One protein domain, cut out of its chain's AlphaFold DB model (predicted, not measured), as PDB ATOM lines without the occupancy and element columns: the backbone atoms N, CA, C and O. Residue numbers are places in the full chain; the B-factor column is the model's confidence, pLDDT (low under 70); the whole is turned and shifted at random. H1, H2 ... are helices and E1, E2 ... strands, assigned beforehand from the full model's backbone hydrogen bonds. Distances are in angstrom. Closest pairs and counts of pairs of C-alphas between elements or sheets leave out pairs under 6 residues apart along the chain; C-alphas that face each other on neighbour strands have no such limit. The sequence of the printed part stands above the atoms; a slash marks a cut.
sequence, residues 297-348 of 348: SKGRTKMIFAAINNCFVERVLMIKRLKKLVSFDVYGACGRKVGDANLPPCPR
ATOM      1  N   SER A 297       9.438 186.388  -1.353       81.31
ATOM      2  CA  SER A 297      10.425 186.806  -0.356       81.31
ATOM      3  C   SER A 297      11.870 186.559  -0.795       81.31
ATOM      4  O   SER A 297      12.777 187.177  -0.234       81.31
ATOM      5  N   LYS A 298      12.095 185.735  -1.829       86.00
ATOM      6  CA  LYS A 298      13.437 185.399  -2.318       86.00
ATOM      7  C   LYS A 298      14.235 186.667  -2.649       86.00
ATOM      8  O   LYS A 298      13.835 187.468  -3.490       86.00
ATOM      9  N   GLY A 299      15.372 186.845  -1.971       84.94
ATOM     10  CA  GLY A 299      16.276 187.989  -2.147       84.94
ATOM     11  C   GLY A 299      15.888 189.266  -1.387       84.94
ATOM     12  O   GLY A 299      16.630 190.245  -1.444       84.94
ATOM     13  N   ARG A 300      14.769 189.287  -0.649       83.75
ATOM     14  CA  ARG A 300      14.394 190.435   0.192       83.75
ATOM     15  C   ARG A 300      15.101 190.365   1.542       83.75
ATOM     16  O   ARG A 300      15.034 189.358   2.237       83.75
ATOM     17  N   THR A 301      15.730 191.465   1.943       85.12
ATOM     18  CA  THR A 301      16.508 191.561   3.192       85.12
ATOM     19  C   THR A 301      15.756 192.248   4.334       85.12
ATOM     20  O   THR A 301      16.172 192.160   5.487       85.12
ATOM     21  N   LYS A 302      14.642 192.931   4.035       85.00
ATOM     22  CA  LYS A 302      13.831 193.695   4.994       85.00
ATOM     23  C   LYS A 302      12.359 193.307   4.884       85.00
ATOM     24  O   LYS A 302      11.869 193.001   3.798       85.00
ATOM     25  N   MET A 303      11.659 193.332   6.017       81.75
ATOM     26  CA  MET A 303      10.245 192.931   6.101       81.75
ATOM     27  C   MET A 303       9.275 194.047   5.716       81.75
ATOM     28  O   MET A 303       8.154 193.781   5.295       81.75
ATOM     29  N   ILE A 304       9.692 195.297   5.897       87.31
ATOM     30  CA  ILE A 304       8.853 196.473   5.703       87.31
ATOM     31  C   ILE A 304       9.573 197.390   4.715       87.31
ATOM     32  O   ILE A 304      10.800 197.502   4.719       87.31
ATOM     33  N   PHE A 305       8.791 198.053   3.876       87.00
ATOM     34  CA  PHE A 305       9.214 199.237   3.145       87.00
ATOM     35  C   PHE A 305       8.101 200.278   3.273       87.00
ATOM     36  O   PHE A 305       6.927 199.922   3.393       87.00
ATOM     37  N   ALA A 306       8.454 201.559   3.256       89.19
ATOM     38  CA  ALA A 306       7.489 202.647   3.235       89.19
ATOM     39  C   ALA A 306       7.825 203.621   2.102       89.19
ATOM     40  O   ALA A 306       8.981 203.979   1.912       89.19
ATOM     41  N   ALA A 307       6.813 204.061   1.359       90.75
ATOM     42  CA  ALA A 307       6.945 205.034   0.279       90.75
ATOM     43  C   ALA A 307       6.114 206.275   0.635       90.75
ATOM     44  O   ALA A 307       4.884 206.224   0.613       90.75
ATOM     45  N   ILE A 308       6.766 207.362   1.066       88.12
ATOM     46  CA  ILE A 308       6.092 208.502   1.702       88.12
ATOM     47  C   ILE A 308       6.683 209.828   1.219       88.12
ATOM     48  O   ILE A 308       7.835 210.163   1.497       88.12
ATOM     49  N   ASN A 309       5.837 210.630   0.572       87.12
ATOM     50  CA  ASN A 309       6.197 211.974   0.112       87.12
ATOM     51  C   ASN A 309       5.628 213.101   0.982       87.12
ATOM     52  O   ASN A 309       6.242 214.160   1.070       87.12
ATOM     53  N   ASN A 310       4.484 212.893   1.637       86.56
ATOM     54  CA  ASN A 310       3.891 213.898   2.520       86.56
ATOM     55  C   ASN A 310       4.257 213.608   3.986       86.56
ATOM     56  O   ASN A 310       3.950 212.533   4.510       86.56
ATOM     57  N   CYS A 311       4.932 214.551   4.644       88.38
ATOM     58  CA  CYS A 311       5.639 214.312   5.901       88.38
ATOM     59  C   CYS A 311       4.938 214.922   7.117       88.38
ATOM     60  O   CYS A 311       5.510 215.791   7.779       88.38
ATOM     61  N   PHE A 312       3.732 214.442   7.426       88.25
ATOM     62  CA  PHE A 312       3.049 214.777   8.679       88.25
ATOM     63  C   PHE A 312       3.888 214.430   9.900       88.25
ATOM     64  O   PHE A 312       4.548 213.385   9.928       88.25
ATOM     65  N   VAL A 313       3.841 215.303  10.905       88.19
ATOM     66  CA  VAL A 313       4.672 215.208  12.108       88.19
ATOM     67  C   VAL A 313       4.407 213.891  12.833       88.19
ATOM     68  O   VAL A 313       5.345 213.149  13.118       88.19
ATOM     69  N   GLU A 314       3.143 213.537  13.028       89.56
ATOM     70  CA  GLU A 314       2.687 212.328  13.716       89.56
ATOM     71  C   GLU A 314       3.188 211.070  13.000       89.56
ATOM     72  O   GLU A 314       3.753 210.169  13.622       89.56
ATOM     73  N   ARG A 315       3.073 211.044  11.665       90.25
ATOM     74  CA  ARG A 315       3.564 209.938  10.830       90.25
ATOM     75  C   ARG A 315       5.077 209.784  10.945       90.25
ATOM     76  O   ARG A 315       5.571 208.672  11.108       90.25
ATOM     77  N   VAL A 316       5.819 210.889  10.873       92.00
ATOM     78  CA  VAL A 316       7.283 210.887  10.999       92.00
ATOM     79  C   VAL A 316       7.709 210.404  12.389       92.00
ATOM     80  O   VAL A 316       8.617 209.578  12.490       92.00
ATOM     81  N   LEU A 317       7.049 210.862  13.456       94.19
ATOM     82  CA  LEU A 317       7.323 210.422  14.828       94.19
ATOM     83  C   LEU A 317       7.041 208.928  15.013       94.19
ATOM     84  O   LEU A 317       7.867 208.217  15.590       94.19
ATOM     85  N   MET A 318       5.919 208.437  14.483       93.88
ATOM     86  CA  MET A 318       5.575 207.014  14.497       93.88
ATOM     87  C   MET A 318       6.643 206.179  13.785       93.88
ATOM     88  O   MET A 318       7.125 205.197  14.346       93.88
ATOM     89  N   ILE A 319       7.070 206.591  12.589       93.88
ATOM     90  CA  ILE A 319       8.119 205.902  11.827       93.88
ATOM     91  C   ILE A 319       9.431 205.868  12.609       93.88
ATOM     92  O   ILE A 319      10.046 204.809  12.707       93.88
ATOM     93  N   LYS A 320       9.847 206.985  13.220       93.69
ATOM     94  CA  LYS A 320      11.056 207.024  14.058       93.69
ATOM     95  C   LYS A 320      10.978 206.048  15.230       93.69
ATOM     96  O   LYS A 320      11.979 205.415  15.546       93.69
ATOM     97  N   ARG A 321       9.816 205.920  15.877       95.06
ATOM     98  CA  ARG A 321       9.602 204.939  16.956       95.06
ATOM     99  C   ARG A 321       9.654 203.509  16.421       95.06
ATOM    100  O   ARG A 321      10.355 202.686  16.996       95.06
ATOM    101  N   LEU A 322       8.991 203.235  15.299       93.50
ATOM    102  CA  LEU A 322       8.967 201.908  14.684       93.50
ATOM    103  C   LEU A 322      10.358 201.457  14.214       93.50
ATOM    104  O   LEU A 322      10.711 200.298  14.409       93.50
ATOM    105  N   LYS A 323      11.180 202.370  13.675       92.31
ATOM    106  CA  LYS A 323      12.560 202.075  13.244       92.31
ATOM    107  C   LYS A 323      13.476 201.629  14.391       92.31
ATOM    108  O   LYS A 323      14.480 200.979  14.133       92.31
ATOM    109  N   LYS A 324      13.135 201.939  15.650       93.56
ATOM    110  CA  LYS A 324      13.857 201.417  16.827       93.56
ATOM    111  C   LYS A 324      13.548 199.944  17.107       93.56
ATOM    112  O   LYS A 324      14.324 199.290  17.788       93.56
ATOM    113  N   LEU A 325      12.409 199.448  16.623       93.75
ATOM    114  CA  LEU A 325      11.918 198.092  16.882       93.75
ATOM    115  C   LEU A 325      12.175 197.151  15.702       93.75
ATOM    116  O   LEU A 325      12.424 195.965  15.899       93.75
ATOM    117  N   VAL A 326      12.097 197.665  14.471       91.31
ATOM    118  CA  VAL A 326      12.256 196.888  13.237       91.31
ATOM    119  C   VAL A 326      13.068 197.694  12.225       91.31
ATOM    120  O   VAL A 326      12.831 198.886  12.046       91.31
ATOM    121  N   SER A 327      13.999 197.042  11.526       90.44
ATOM    122  CA  SER A 327      14.758 197.664  10.435       90.44
ATOM    123  C   SER A 327      13.935 197.701   9.146       90.44
ATOM    124  O   SER A 327      13.476 196.662   8.662       90.44
ATOM    125  N   PHE A 328      13.740 198.899   8.593       91.50
ATOM    126  CA  PHE A 328      13.055 199.116   7.320       91.50
ATOM    127  C   PHE A 328      13.437 200.448   6.682       91.50
ATOM    128  O   PHE A 328      13.914 201.356   7.365       91.50
ATOM    129  N   ASP A 329      13.181 200.549   5.381       90.94
ATOM    130  CA  ASP A 329      13.530 201.703   4.555       90.94
ATOM    131  C   ASP A 329      12.316 202.577   4.248       90.94
ATOM    132  O   ASP A 329      11.231 202.072   3.933       90.94
ATOM    133  N   VAL A 330      12.516 203.894   4.302       92.00
ATOM    134  CA  VAL A 330      11.527 204.906   3.926       92.00
ATOM    135  C   VAL A 330      11.996 205.660   2.690       92.00
ATOM    136  O   VAL A 330      12.835 206.555   2.752       92.00
ATOM    137  N   TYR A 331      11.399 205.310   1.561       90.62
ATOM    138  CA  TYR A 331      11.584 205.972   0.279       90.62
ATOM    139  C   TYR A 331      10.697 207.214   0.173       90.62
ATOM    140  O   TYR A 331       9.632 207.300   0.792       90.62
ATOM    141  N   GLY A 332      11.111 208.155  -0.676       88.69
ATOM    142  CA  GLY A 332      10.376 209.392  -0.934       88.69
ATOM    143  C   GLY A 332      10.876 210.584  -0.126       88.69
ATOM    144  O   GLY A 332      11.871 210.514   0.596       88.69
ATOM    145  N   ALA A 333      10.183 211.715  -0.261       87.81
ATOM    146  CA  ALA A 333      10.632 212.990   0.307       87.81
ATOM    147  C   ALA A 333      10.795 212.957   1.840       87.81
ATOM    148  O   ALA A 333      11.564 213.742   2.400       87.81
ATOM    149  N   CYS A 334      10.112 212.035   2.528       89.75
ATOM    150  CA  CYS A 334      10.184 211.913   3.980       89.75
ATOM    151  C   CYS A 334      11.352 211.065   4.497       89.75
ATOM    152  O   CYS A 334      11.604 211.118   5.701       89.75
ATOM    153  N   GLY A 335      12.088 210.345   3.641       90.69
ATOM    154  CA  GLY A 335      13.207 209.483   4.054       90.69
ATOM    155  C   GLY A 335      14.265 210.233   4.869       90.69
ATOM    156  O   GLY A 335      14.602 209.841   5.988       90.69
ATOM    157  N   ARG A 336      14.674 211.422   4.398       89.56
ATOM    158  CA  ARG A 336      15.611 212.314   5.115       89.56
ATOM    159  C   ARG A 336      15.165 212.643   6.540       89.56
ATOM    160  O   ARG A 336      15.999 212.769   7.430       89.56
ATOM    161  N   LYS A 337      13.856 212.757   6.786       89.25
ATOM    162  CA  LYS A 337      13.322 213.112   8.111       89.25
ATOM    163  C   LYS A 337      13.408 211.969   9.120       89.25
ATOM    164  O   LYS A 337      13.224 212.213  10.312       89.25
ATOM    165  N   VAL A 338      13.663 210.742   8.664       90.88
ATOM    166  CA  VAL A 338      13.663 209.521   9.485       90.88
ATOM    167  C   VAL A 338      14.983 208.748   9.422       90.88
ATOM    168  O   VAL A 338      15.043 207.622   9.905       90.88
ATOM    169  N   GLY A 339      16.038 209.368   8.884       88.62
ATOM    170  CA  GLY A 339      17.385 208.790   8.816       88.62
ATOM    171  C   GLY A 339      17.717 208.077   7.502       88.62
ATOM    172  O   GLY A 339      18.818 207.563   7.370       88.62
ATOM    173  N   ASP A 340      16.820 208.102   6.513       89.38
ATOM    174  CA  ASP A 340      16.987 207.435   5.216       89.38
ATOM    175  C   ASP A 340      17.286 208.458   4.108       89.38
ATOM    176  O   ASP A 340      16.570 208.583   3.114       89.38
ATOM    177  N   ALA A 341      18.315 209.281   4.318       75.50
ATOM    178  CA  ALA A 341      18.572 210.453   3.480       75.50
ATOM    179  C   ALA A 341      19.078 210.136   2.063       75.50
ATOM    180  O   ALA A 341      18.882 210.948   1.161       75.50
ATOM    181  N   ASN A 342      19.680 208.959   1.877       79.31
ATOM    182  CA  ASN A 342      20.353 208.555   0.639       79.31
ATOM    183  C   ASN A 342      19.527 207.579  -0.208       79.31
ATOM    184  O   ASN A 342      20.039 207.004  -1.166       79.31
ATOM    185  N   LEU A 343      18.261 207.350   0.151       81.12
ATOM    186  CA  LEU A 343      17.387 206.488  -0.635       81.12
ATOM    187  C   LEU A 343      16.813 207.242  -1.841       81.12
ATOM    188  O   LEU A 343      16.527 208.441  -1.742       81.12
ATOM    189  N   PRO A 344      16.617 206.553  -2.980       73.31
ATOM    190  CA  PRO A 344      16.027 207.167  -4.158       73.31
ATOM    191  C   PRO A 344      14.597 207.658  -3.871       73.31
ATOM    192  O   PRO A 344      13.931 207.183  -2.940       73.31
ATOM    193  N   PRO A 345      14.090 208.615  -4.669       70.75
ATOM    194  CA  PRO A 345      12.689 209.009  -4.593       70.75
ATOM    195  C   PRO A 345      11.780 207.797  -4.831       70.75
ATOM    196  O   PRO A 345      12.194 206.804  -5.430       70.75
ATOM    197  N   CYS A 346      10.528 207.874  -4.365       67.94
ATOM    198  CA  CYS A 346       9.559 206.819  -4.644       67.94
ATOM    199  C   CYS A 346       9.490 206.559  -6.160       67.94
ATOM    200  O   CYS A 346       9.331 207.533  -6.908       67.94
ATOM    201  N   PRO A 347       9.578 205.290  -6.606       60.06
ATOM    202  CA  PRO A 347       9.278 204.956  -7.989       60.06
ATOM    203  C   PRO A 347       7.855 205.440  -8.288       60.06
ATOM    204  O   PRO A 347       6.944 205.167  -7.501       60.06
ATOM    205  N   ARG A 348       7.705 206.248  -9.342       52.25
ATOM    206  CA  ARG A 348       6.408 206.785  -9.771       52.25
ATOM    207  C   ARG A 348       5.617 205.749 -10.546       52.25
ATOM    208  O   ARG A 348       6.256 205.012 -11.328       52.25
TER     209      ARG A 348
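What this domain is: This is residues 297 to 348 of the 348 residues of the protein "Glyco_tran_10_N domain-containing protein" of Clytia hemisphaerica (UniProt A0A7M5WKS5). Two short parallel strands, E1 and E2, lie side by side as a small sheet, and the chain loops out from E1 through H1, the longest helix, and back to E2. A single short turn of helix, H2, packs on H1, while the unnamed residues before E1 lead away from these parts to one end of the long axis. The printed part has 52 residues, with E1, H1, E2 and H2 in that order along the chain; the class is mixed, helices and strands, although only 21 residues are in named elements. The whole is compact, with a radius of gyration of the C-alphas of 10.9 A, and flat, spanning 34 by 28 by 15 A.

How they stand to each other: E1, residues 305 to 307, and E2, residues 329 to 331, are parallel neighbours, their directions 18 degrees apart. N 306 and O 329 are 2.9 A apart, and N 331 and O 306 are 2.8 A apart, both within hydrogen-bond range. With H1, residues 313 to 323, they form a strand-helix-strand unit, two parallel neighbour strands with a helix between them along the chain; its crossover is right-handed. H2, residues 335 to 338, touches H1, the closest C-alphas being those of Lys 320 and Val 338, 5.8 A apart. The closest C-alphas of E2 and H2 are those of Val 330 and Val 338, 7.5 A apart. E1 and H2 are apart. In H1 every O i to N i+4 pair is within hydrogen-bond range; H2 is too short for such a pair, and its one O i to N i+3 pair is within range.

Where its parts are: E1 begins at C-alpha 305, (9.214, 199.237, 3.145), and is 6.9 A long. H1 runs 15.4 A from C-alpha 313 at (4.672, 215.208, 12.108). E2 is 6.3 A long; H2, 5.5 A long, ends at C-alpha 338, (13.663, 209.521, 9.485).

The domain as a whole: The two C-alphas farthest apart, those of Lys 298 and Val 313, are 34.3 A apart. The printed part has no cut, and its three links between named elements are tight. Mean pLDDT of the printed part is 86.5; residues 346 to 348 are under 70, and Arg 348 is the chain's last residue.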